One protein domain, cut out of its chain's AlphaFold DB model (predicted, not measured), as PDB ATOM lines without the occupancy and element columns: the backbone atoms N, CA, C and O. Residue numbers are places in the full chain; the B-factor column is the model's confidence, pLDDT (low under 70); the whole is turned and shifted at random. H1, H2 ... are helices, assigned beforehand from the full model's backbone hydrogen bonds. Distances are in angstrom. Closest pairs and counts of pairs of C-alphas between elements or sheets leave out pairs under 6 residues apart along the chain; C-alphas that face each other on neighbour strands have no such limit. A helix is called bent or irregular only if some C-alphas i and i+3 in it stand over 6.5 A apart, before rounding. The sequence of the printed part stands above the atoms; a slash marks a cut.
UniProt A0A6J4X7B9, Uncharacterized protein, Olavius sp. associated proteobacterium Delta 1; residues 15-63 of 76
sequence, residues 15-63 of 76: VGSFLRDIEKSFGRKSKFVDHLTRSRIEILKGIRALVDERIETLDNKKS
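This is residues 15 to 63 of the 76 residues of an uncharacterized protein of Olavius sp. associated proteobacterium Delta 1 (UniProt A0A6J4X7B9). The shape is a hook: one long helix, H3, makes the straight shank, the short H2 leads into its first end, and H1 folds back from H2 on the other side of a bend at residues 27 to 30. H3 sticks out as a long arm with no other helix beside it, and H1 and H2 make the open, bent end. The printed part has 49 residues, with three named helices in the order H1, H2, H3 and no named strand, and its class is all helix. The whole is extended, with a radius of gyration of the C-alphas of 15.9 A, and it spans 50 by 20 by 8 A along its three main axes.

Find C-alpha 15 at (9.287, 0.343, -32.987); from there H1 runs through residues 15 to 26, 16.4 A from first to last C-alpha. Go past residues 27 to 30 to C-alpha 31 at (-3.660, 15.097, -28.195), where H2 begins; it holds residues 31 to 38 and is 10.5 A long from first to last C-alpha. After Ser 39 comes H3, the longest helix, residues 40 to 63, which runs 34.7 A from first to last C-alpha and ends with C-alpha 63 at (11.485, -14.142, -63.019).

Look first at residues 23 to 26 of H1, the part with which alone it touches H2. H1 and H2 only just touch, with 3 pairs of C-alphas within 8 A, and only at the corner by their link; the closest C-alphas are those of Glu 23 and Val 33, 7.3 A apart. Their lines stand at a steep tilt of 39 degrees, and the two run opposite ways, 12.7 A from centre to centre. Next look at Ser 39: H2 and H3 meet only through their link. H1 and H3 are apart, and H3 touches no helix. In the backbones of H1, H2 and H3, every O i to N i+4 pair is within hydrogen-bond range.

The two C-alphas farthest apart are those of Lys 29 and Ser 63, 50.5 A, while the first and last printed C-alphas, of Val 15 and Ser 63, are 33.4 A apart. Residues 24 to 31, of which 24 to 26 belong to H1, stand free, and so do residues 37 to 63, of which 40 to 63 belong to H3. Both links are tight: four residues lie between H1 and H2, and one between H2 and H3. The printed part has no cut. In the B-factor column the mean pLDDT of the printed part is 84.1, and you will find values under 70 at residues 27 to 28 and 62 to 63.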
ATOM      1  N   VAL A  15      10.504  -0.440 -32.743       79.69
ATOM      2  CA  VAL A  15       9.287   0.343 -32.987       79.69
ATOM      3  C   VAL A  15       8.259   0.155 -31.866       79.69
ATOM      4  O   VAL A  15       7.684   1.125 -31.384       79.69
ATOM      5  N   GLY A  16       8.046  -1.078 -31.402       75.94
ATOM      6  CA  GLY A  16       7.151  -1.372 -30.281       75.94
ATOM      7  C   GLY A  16       7.629  -0.772 -28.953       75.94
ATOM      8  O   GLY A  16       6.817  -0.243 -28.195       75.94
ATOM      9  N   SER A  17       8.939  -0.797 -28.681       82.81
ATOM     10  CA  SER A  17       9.514  -0.106 -27.519       82.81
ATOM     11  C   SER A  17       9.309   1.401 -27.605       82.81
ATOM     12  O   SER A  17       8.782   1.979 -26.661       82.81
ATOM     13  N   PHE A  18       9.618   2.006 -28.752       82.38
ATOM     14  CA  PHE A  18       9.419   3.432 -28.995       82.38
ATOM     15  C   PHE A  18       7.963   3.866 -28.779       82.38
ATOM     16  O   PHE A  18       7.701   4.817 -28.044       82.38
ATOM     17  N   LEU A  19       6.998   3.132 -29.344       76.69
ATOM     18  CA  LEU A  19       5.572   3.426 -29.165       76.69
ATOM     19  C   LEU A  19       5.124   3.291 -27.703       76.69
ATOM     20  O   LEU A  19       4.336   4.107 -27.225       76.69
ATOM     21  N   ARG A  20       5.641   2.299 -26.972       77.94
ATOM     22  CA  ARG A  20       5.349   2.137 -25.541       77.94
ATOM     23  C   ARG A  20       5.957   3.260 -24.702       77.94
ATOM     24  O   ARG A  20       5.325   3.716 -23.751       77.94
ATOM     25  N   ASP A  21       7.173   3.688 -25.013       82.56
ATOM     26  CA  ASP A  21       7.853   4.756 -24.276       82.56
ATOM     27  C   ASP A  21       7.159   6.103 -24.509       82.56
ATOM     28  O   ASP A  21       6.977   6.889 -23.578       82.56
ATOM     29  N   ILE A  22       6.640   6.307 -25.717       79.25
ATOM     30  CA  ILE A  22       5.708   7.381 -26.048       79.25
ATOM     31  C   ILE A  22       4.409   7.285 -25.228       79.25
ATOM     32  O   ILE A  22       4.019   8.272 -24.602       79.25
ATOM     33  N   GLU A  23       3.739   6.125 -25.184       75.75
ATOM     34  CA  GLU A  23       2.489   5.957 -24.418       75.75
ATOM     35  C   GLU A  23       2.700   6.293 -22.932       75.75
ATOM     36  O   GLU A  23       1.877   6.982 -22.322       75.75
ATOM     37  N   LYS A  24       3.831   5.857 -22.362       80.31
ATOM     38  CA  LYS A  24       4.218   6.146 -20.974       80.31
ATOM     39  C   LYS A  24       4.511   7.626 -20.730       80.31
ATOM     40  O   LYS A  24       4.135   8.132 -19.678       80.31
ATOM     41  N   SER A  25       5.179   8.298 -21.667       80.50
ATOM     42  CA  SER A  25       5.648   9.681 -21.487       80.50
ATOM     43  C   SER A  25       4.539  10.714 -21.674       80.50
ATOM     44  O   SER A  25       4.487  11.701 -20.946       80.50
ATOM     45  N   PHE A  26       3.633  10.496 -22.631       73.50
ATOM     46  CA  PHE A  26       2.590  11.469 -22.974       73.50
ATOM     47  C   PHE A  26       1.228  11.152 -22.345       73.50
ATOM     48  O   PHE A  26       0.330  11.993 -22.363       73.50
ATOM     49  N   GLY A  27       1.058   9.959 -21.767       68.81
ATOM     50  CA  GLY A  27      -0.187   9.524 -21.147       68.81
ATOM     51  C   GLY A  27      -1.327   9.303 -22.150       68.81
ATOM     52  O   GLY A  27      -1.385   9.878 -23.239       68.81
ATOM     53  N   ARG A  28      -2.301   8.475 -21.757       66.75
ATOM     54  CA  ARG A  28      -3.411   8.025 -22.624       66.75
ATOM     55  C   ARG A  28      -4.388   9.118 -23.083       66.75
ATOM     56  O   ARG A  28      -5.246   8.826 -23.903       66.75
ATOM     57  N   LYS A  29      -4.293  10.341 -22.548       70.81
ATOM     58  CA  LYS A  29      -5.210  11.464 -22.838       70.81
ATOM     59  C   LYS A  29      -4.548  12.632 -23.580       70.81
ATOM     60  O   LYS A  29      -5.126  13.712 -23.658       70.81
ATOM     61  N   SER A  30      -3.320  12.468 -24.070       79.06
ATOM     62  CA  SER A  30      -2.667  13.535 -24.830       79.06
ATOM     63  C   SER A  30      -3.216  13.622 -26.254       79.06
ATOM     64  O   SER A  30      -3.445  12.607 -26.911       79.06
ATOM     65  N   LYS A  31      -3.321  14.850 -26.780       81.88
ATOM     66  CA  LYS A  31      -3.660  15.097 -28.195       81.88
ATOM     67  C   LYS A  31      -2.734  14.338 -29.147       81.88
ATOM     68  O   LYS A  31      -3.158  13.892 -30.204       81.88
ATOM     69  N   PHE A  32      -1.472  14.162 -28.761       80.62
ATOM     70  CA  PHE A  32      -0.502  13.374 -29.510       80.62
ATOM     71  C   PHE A  32      -0.956  11.910 -29.695       80.62
ATOM     72  O   PHE A  32      -0.937  11.396 -30.815       80.62
ATOM     73  N   VAL A  33      -1.431  11.252 -28.630       77.25
ATOM     74  CA  VAL A  33      -1.964   9.879 -28.701       77.25
ATOM     75  C   VAL A  33      -3.263   9.817 -29.511       77.25
ATOM     76  O   VAL A  33      -3.473   8.848 -30.246       77.25
ATOM     77  N   ASP A  34      -4.104  10.853 -29.452       83.12
ATOM     78  CA  ASP A  34      -5.299  10.956 -30.302       83.12
ATOM     79  C   ASP A  34      -4.928  11.040 -31.785       83.12
ATOM     80  O   ASP A  34      -5.513  10.337 -32.614       83.12
ATOM     81  N   HIS A  35      -3.928  11.856 -32.126       85.19
ATOM     82  CA  HIS A  35      -3.412  11.956 -33.489       85.19
ATOM     83  C   HIS A  35      -2.845  10.617 -33.966       85.19
ATOM     84  O   HIS A  35      -3.264  10.133 -35.015       85.19
ATOM     85  N   LEU A  36      -1.997   9.953 -33.173       81.75
ATOM     86  CA  LEU A  36      -1.492   8.618 -33.515       81.75
ATOM     87  C   LEU A  36      -2.613   7.590 -33.684       81.75
ATOM     88  O   LEU A  36      -2.558   6.750 -34.581       81.75
ATOM     89  N   THR A  37      -3.644   7.655 -32.844       79.94
ATOM     90  CA  THR A  37      -4.795   6.753 -32.928       79.94
ATOM     91  C   THR A  37      -5.580   6.962 -34.219       79.94
ATOM     92  O   THR A  37      -5.947   5.983 -34.869       79.94
ATOM     93  N   ARG A  38      -5.775   8.214 -34.643       87.56
ATOM     94  CA  ARG A  38      -6.398   8.545 -35.935       87.56
ATOM     95  C   ARG A  38      -5.528   8.121 -37.123       87.56
ATOM     96  O   ARG A  38      -6.063   7.714 -38.147       87.56
ATOM     97  N   SER A  39      -4.206   8.137 -36.972       88.38
ATOM     98  CA  SER A  39      -3.250   7.741 -38.015       88.38
ATOM     99  C   SER A  39      -3.032   6.229 -38.155       88.38
ATOM    100  O   SER A  39      -2.301   5.815 -39.052       88.38
ATOM    101  N   ARG A  40      -3.660   5.376 -37.327       86.00
ATOM    102  CA  ARG A  40      -3.461   3.908 -37.370       86.00
ATOM    103  C   ARG A  40      -3.704   3.312 -38.755       86.00
ATOM    104  O   ARG A  40      -2.936   2.460 -39.186       86.00
ATOM    105  N   ILE A  41      -4.746   3.768 -39.451       90.25
ATOM    106  CA  ILE A  41      -5.076   3.283 -40.798       90.25
ATOM    107  C   ILE A  41      -3.946   3.602 -41.781       90.25
ATOM    108  O   ILE A  41      -3.532   2.722 -42.528       90.25
ATOM    109  N   GLU A  42      -3.415   4.823 -41.758       93.00
ATOM    110  CA  GLU A  42      -2.332   5.230 -42.661       93.00
ATOM    111  C   GLU A  42      -1.023   4.493 -42.362       93.00
ATOM    112  O   GLU A  42      -0.333   4.062 -43.282       93.00
ATOM    113  N   ILE A  43      -0.725   4.238 -41.085       89.69
ATOM    114  CA  ILE A  43       0.419   3.401 -40.693       89.69
ATOM    115  C   ILE A  43       0.267   1.984 -41.265       89.69
ATOM    116  O   ILE A  43       1.207   1.446 -41.847       89.69
ATOM    117  N   LEU A  44      -0.920   1.383 -41.141       89.94
ATOM    118  CA  LEU A  44      -1.186   0.043 -41.673       89.94
ATOM    119  C   LEU A  44      -1.135   0.003 -43.204       89.94
ATOM    120  O   LEU A  44      -0.604  -0.955 -43.761       89.94
ATOM    121  N   LYS A  45      -1.623   1.044 -43.888       94.88
ATOM    122  CA  LYS A  45      -1.465   1.194 -45.342       94.88
ATOM    123  C   LYS A  45       0.010   1.258 -45.738       94.88
ATOM    124  O   LYS A  45       0.397   0.586 -46.686       94.88
ATOM    125  N   GLY A  46       0.832   1.997 -44.991       94.00
ATOM    126  CA  GLY A  46       2.277   2.062 -45.213       94.00
ATOM    127  C   GLY A  46       2.968   0.708 -45.031       94.00
ATOM    128  O   GLY A  46       3.755   0.301 -45.879       94.00
ATOM    129  N   ILE A  47       2.628  -0.033 -43.968       93.56
ATOM    130  CA  ILE A  47       3.150  -1.393 -43.745       93.56
ATOM    131  C   ILE A  47       2.732  -2.329 -44.882       93.56
ATOM    132  O   ILE A  47       3.558  -3.093 -45.374       93.56
ATOM    133  N   ARG A  48       1.469  -2.262 -45.317       95.19
ATOM    134  CA  ARG A  48       0.986  -3.043 -46.457       95.19
ATOM    135  C   ARG A  48       1.788  -2.731 -47.719       95.19
ATOM    136  O   ARG A  48       2.297  -3.660 -48.328       95.19
ATOM    137  N   ALA A  49       1.955  -1.454 -48.061       97.31
ATOM    138  CA  ALA A  49       2.723  -1.042 -49.235       97.31
ATOM    139  C   ALA A  49       4.171  -1.561 -49.194       97.31
ATOM    140  O   ALA A  49       4.663  -2.086 -50.187       97.31
ATOM    141  N   LEU A  50       4.826  -1.496 -48.028       95.50
ATOM    142  CA  LEU A  50       6.175  -2.034 -47.830       95.50
ATOM    143  C   LEU A  50       6.248  -3.550 -48.076       95.50
ATOM    144  O   LEU A  50       7.206  -4.048 -48.669       95.50
ATOM    145  N   VAL A  51       5.262  -4.301 -47.579       96.31
ATOM    146  CA  VAL A  51       5.196  -5.756 -47.768       96.31
ATOM    147  C   VAL A  51       4.911  -6.094 -49.230       96.31
ATOM    148  O   VAL A  51       5.605  -6.945 -49.784       96.31
ATOM    149  N   ASP A  52       3.956  -5.405 -49.853       96.81
ATOM    150  CA  ASP A  52       3.587  -5.593 -51.257       96.81
ATOM    151  C   ASP A  52       4.803  -5.330 -52.174       96.81
ATOM    152  O   ASP A  52       5.178  -6.199 -52.963       96.81
ATOM    153  N   GLU A  53       5.533  -4.224 -51.979       96.06
ATOM    154  CA  GLU A  53       6.766  -3.909 -52.725       96.06
ATOM    155  C   GLU A  53       7.856  -4.980 -52.529       96.06
ATOM    156  O   GLU A  53       8.574  -5.375 -53.460       96.06
ATOM    157  N   ARG A  54       7.992  -5.495 -51.300       94.12
ATOM    158  CA  ARG A  54       8.956  -6.559 -51.007       94.12
ATOM    159  C   ARG A  54       8.588  -7.862 -51.715       94.12
ATOM    160  O   ARG A  54       9.499  -8.546 -52.189       94.12
ATOM    161  N   ILE A  55       7.304  -8.206 -51.778       94.69
ATOM    162  CA  ILE A  55       6.800  -9.378 -52.504       94.69
ATOM    163  C   ILE A  55       7.100  -9.223 -53.994       94.69
ATOM    164  O   ILE A  55       7.762 -10.093 -54.562       94.69
ATOM    165  N   GLU A  56       6.737  -8.088 -54.596       94.94
ATOM    166  CA  GLU A  56       7.010  -7.798 -56.009       94.94
ATOM    167  C   GLU A  56       8.503  -7.913 -56.335       94.94
ATOM    168  O   GLU A  56       8.897  -8.560 -57.306       94.94
ATOM    169  N   THR A  57       9.366  -7.357 -55.482       93.31
ATOM    170  CA  THR A  57      10.822  -7.467 -55.639       93.31
ATOM    171  C   THR A  57      11.294  -8.924 -55.626       93.31
ATOM    172  O   THR A  57      12.199  -9.297 -56.377       93.31
ATOM    173  N   LEU A  58      10.730  -9.761 -54.753       92.06
ATOM    174  CA  LEU A  58      11.106 -11.170 -54.637       92.06
ATOM    175  C   LEU A  58      10.588 -12.004 -55.811       92.06
ATOM    176  O   LEU A  58      11.320 -12.870 -56.296       92.06
ATOM    177  N   ASP A  59       9.384 -11.731 -56.301       88.31
ATOM    178  CA  ASP A  59       8.819 -12.429 -57.457       88.31
ATOM    179  C   ASP A  59       9.508 -12.019 -58.761       88.31
ATOM    180  O   ASP A  59       9.886 -12.884 -59.557       88.31
ATOM    181  N   ASN A  60       9.843 -10.737 -58.918       83.88
ATOM    182  CA  ASN A  60      10.647 -10.256 -60.042       83.88
ATOM    183  C   ASN A  60      12.089 -10.792 -60.008       83.88
ATOM    184  O   ASN A  60      12.686 -11.080 -61.044       83.88
ATOM    185  N   LYS A  61      12.664 -11.021 -58.820       72.12
ATOM    186  CA  LYS A  61      13.955 -11.722 -58.697       72.12
ATOM    187  C   LYS A  61      13.882 -13.190 -59.118       72.12
ATOM    188  O   LYS A  61      14.884 -13.721 -59.602       72.12
ATOM    189  N   LYS A  62      12.734 -13.857 -58.956       60.56
ATOM    190  CA  LYS A  62      12.528 -15.226 -59.460       60.56
ATOM    191  C   LYS A  62      12.361 -15.241 -60.982       60.56
ATOM    192  O   LYS A  62      12.910 -16.137 -61.621       60.56
ATOM    193  N   SER A  63      11.677 -14.252 -61.563       59.28
ATOM    194  CA  SER A  63      11.485 -14.142 -63.019       59.28
ATOM    195  C   SER A  63      12.725 -13.619 -63.766       59.28
ATOM    196  O   SER A  63      12.927 -13.947 -64.933       59.28
TER     197      SER A  63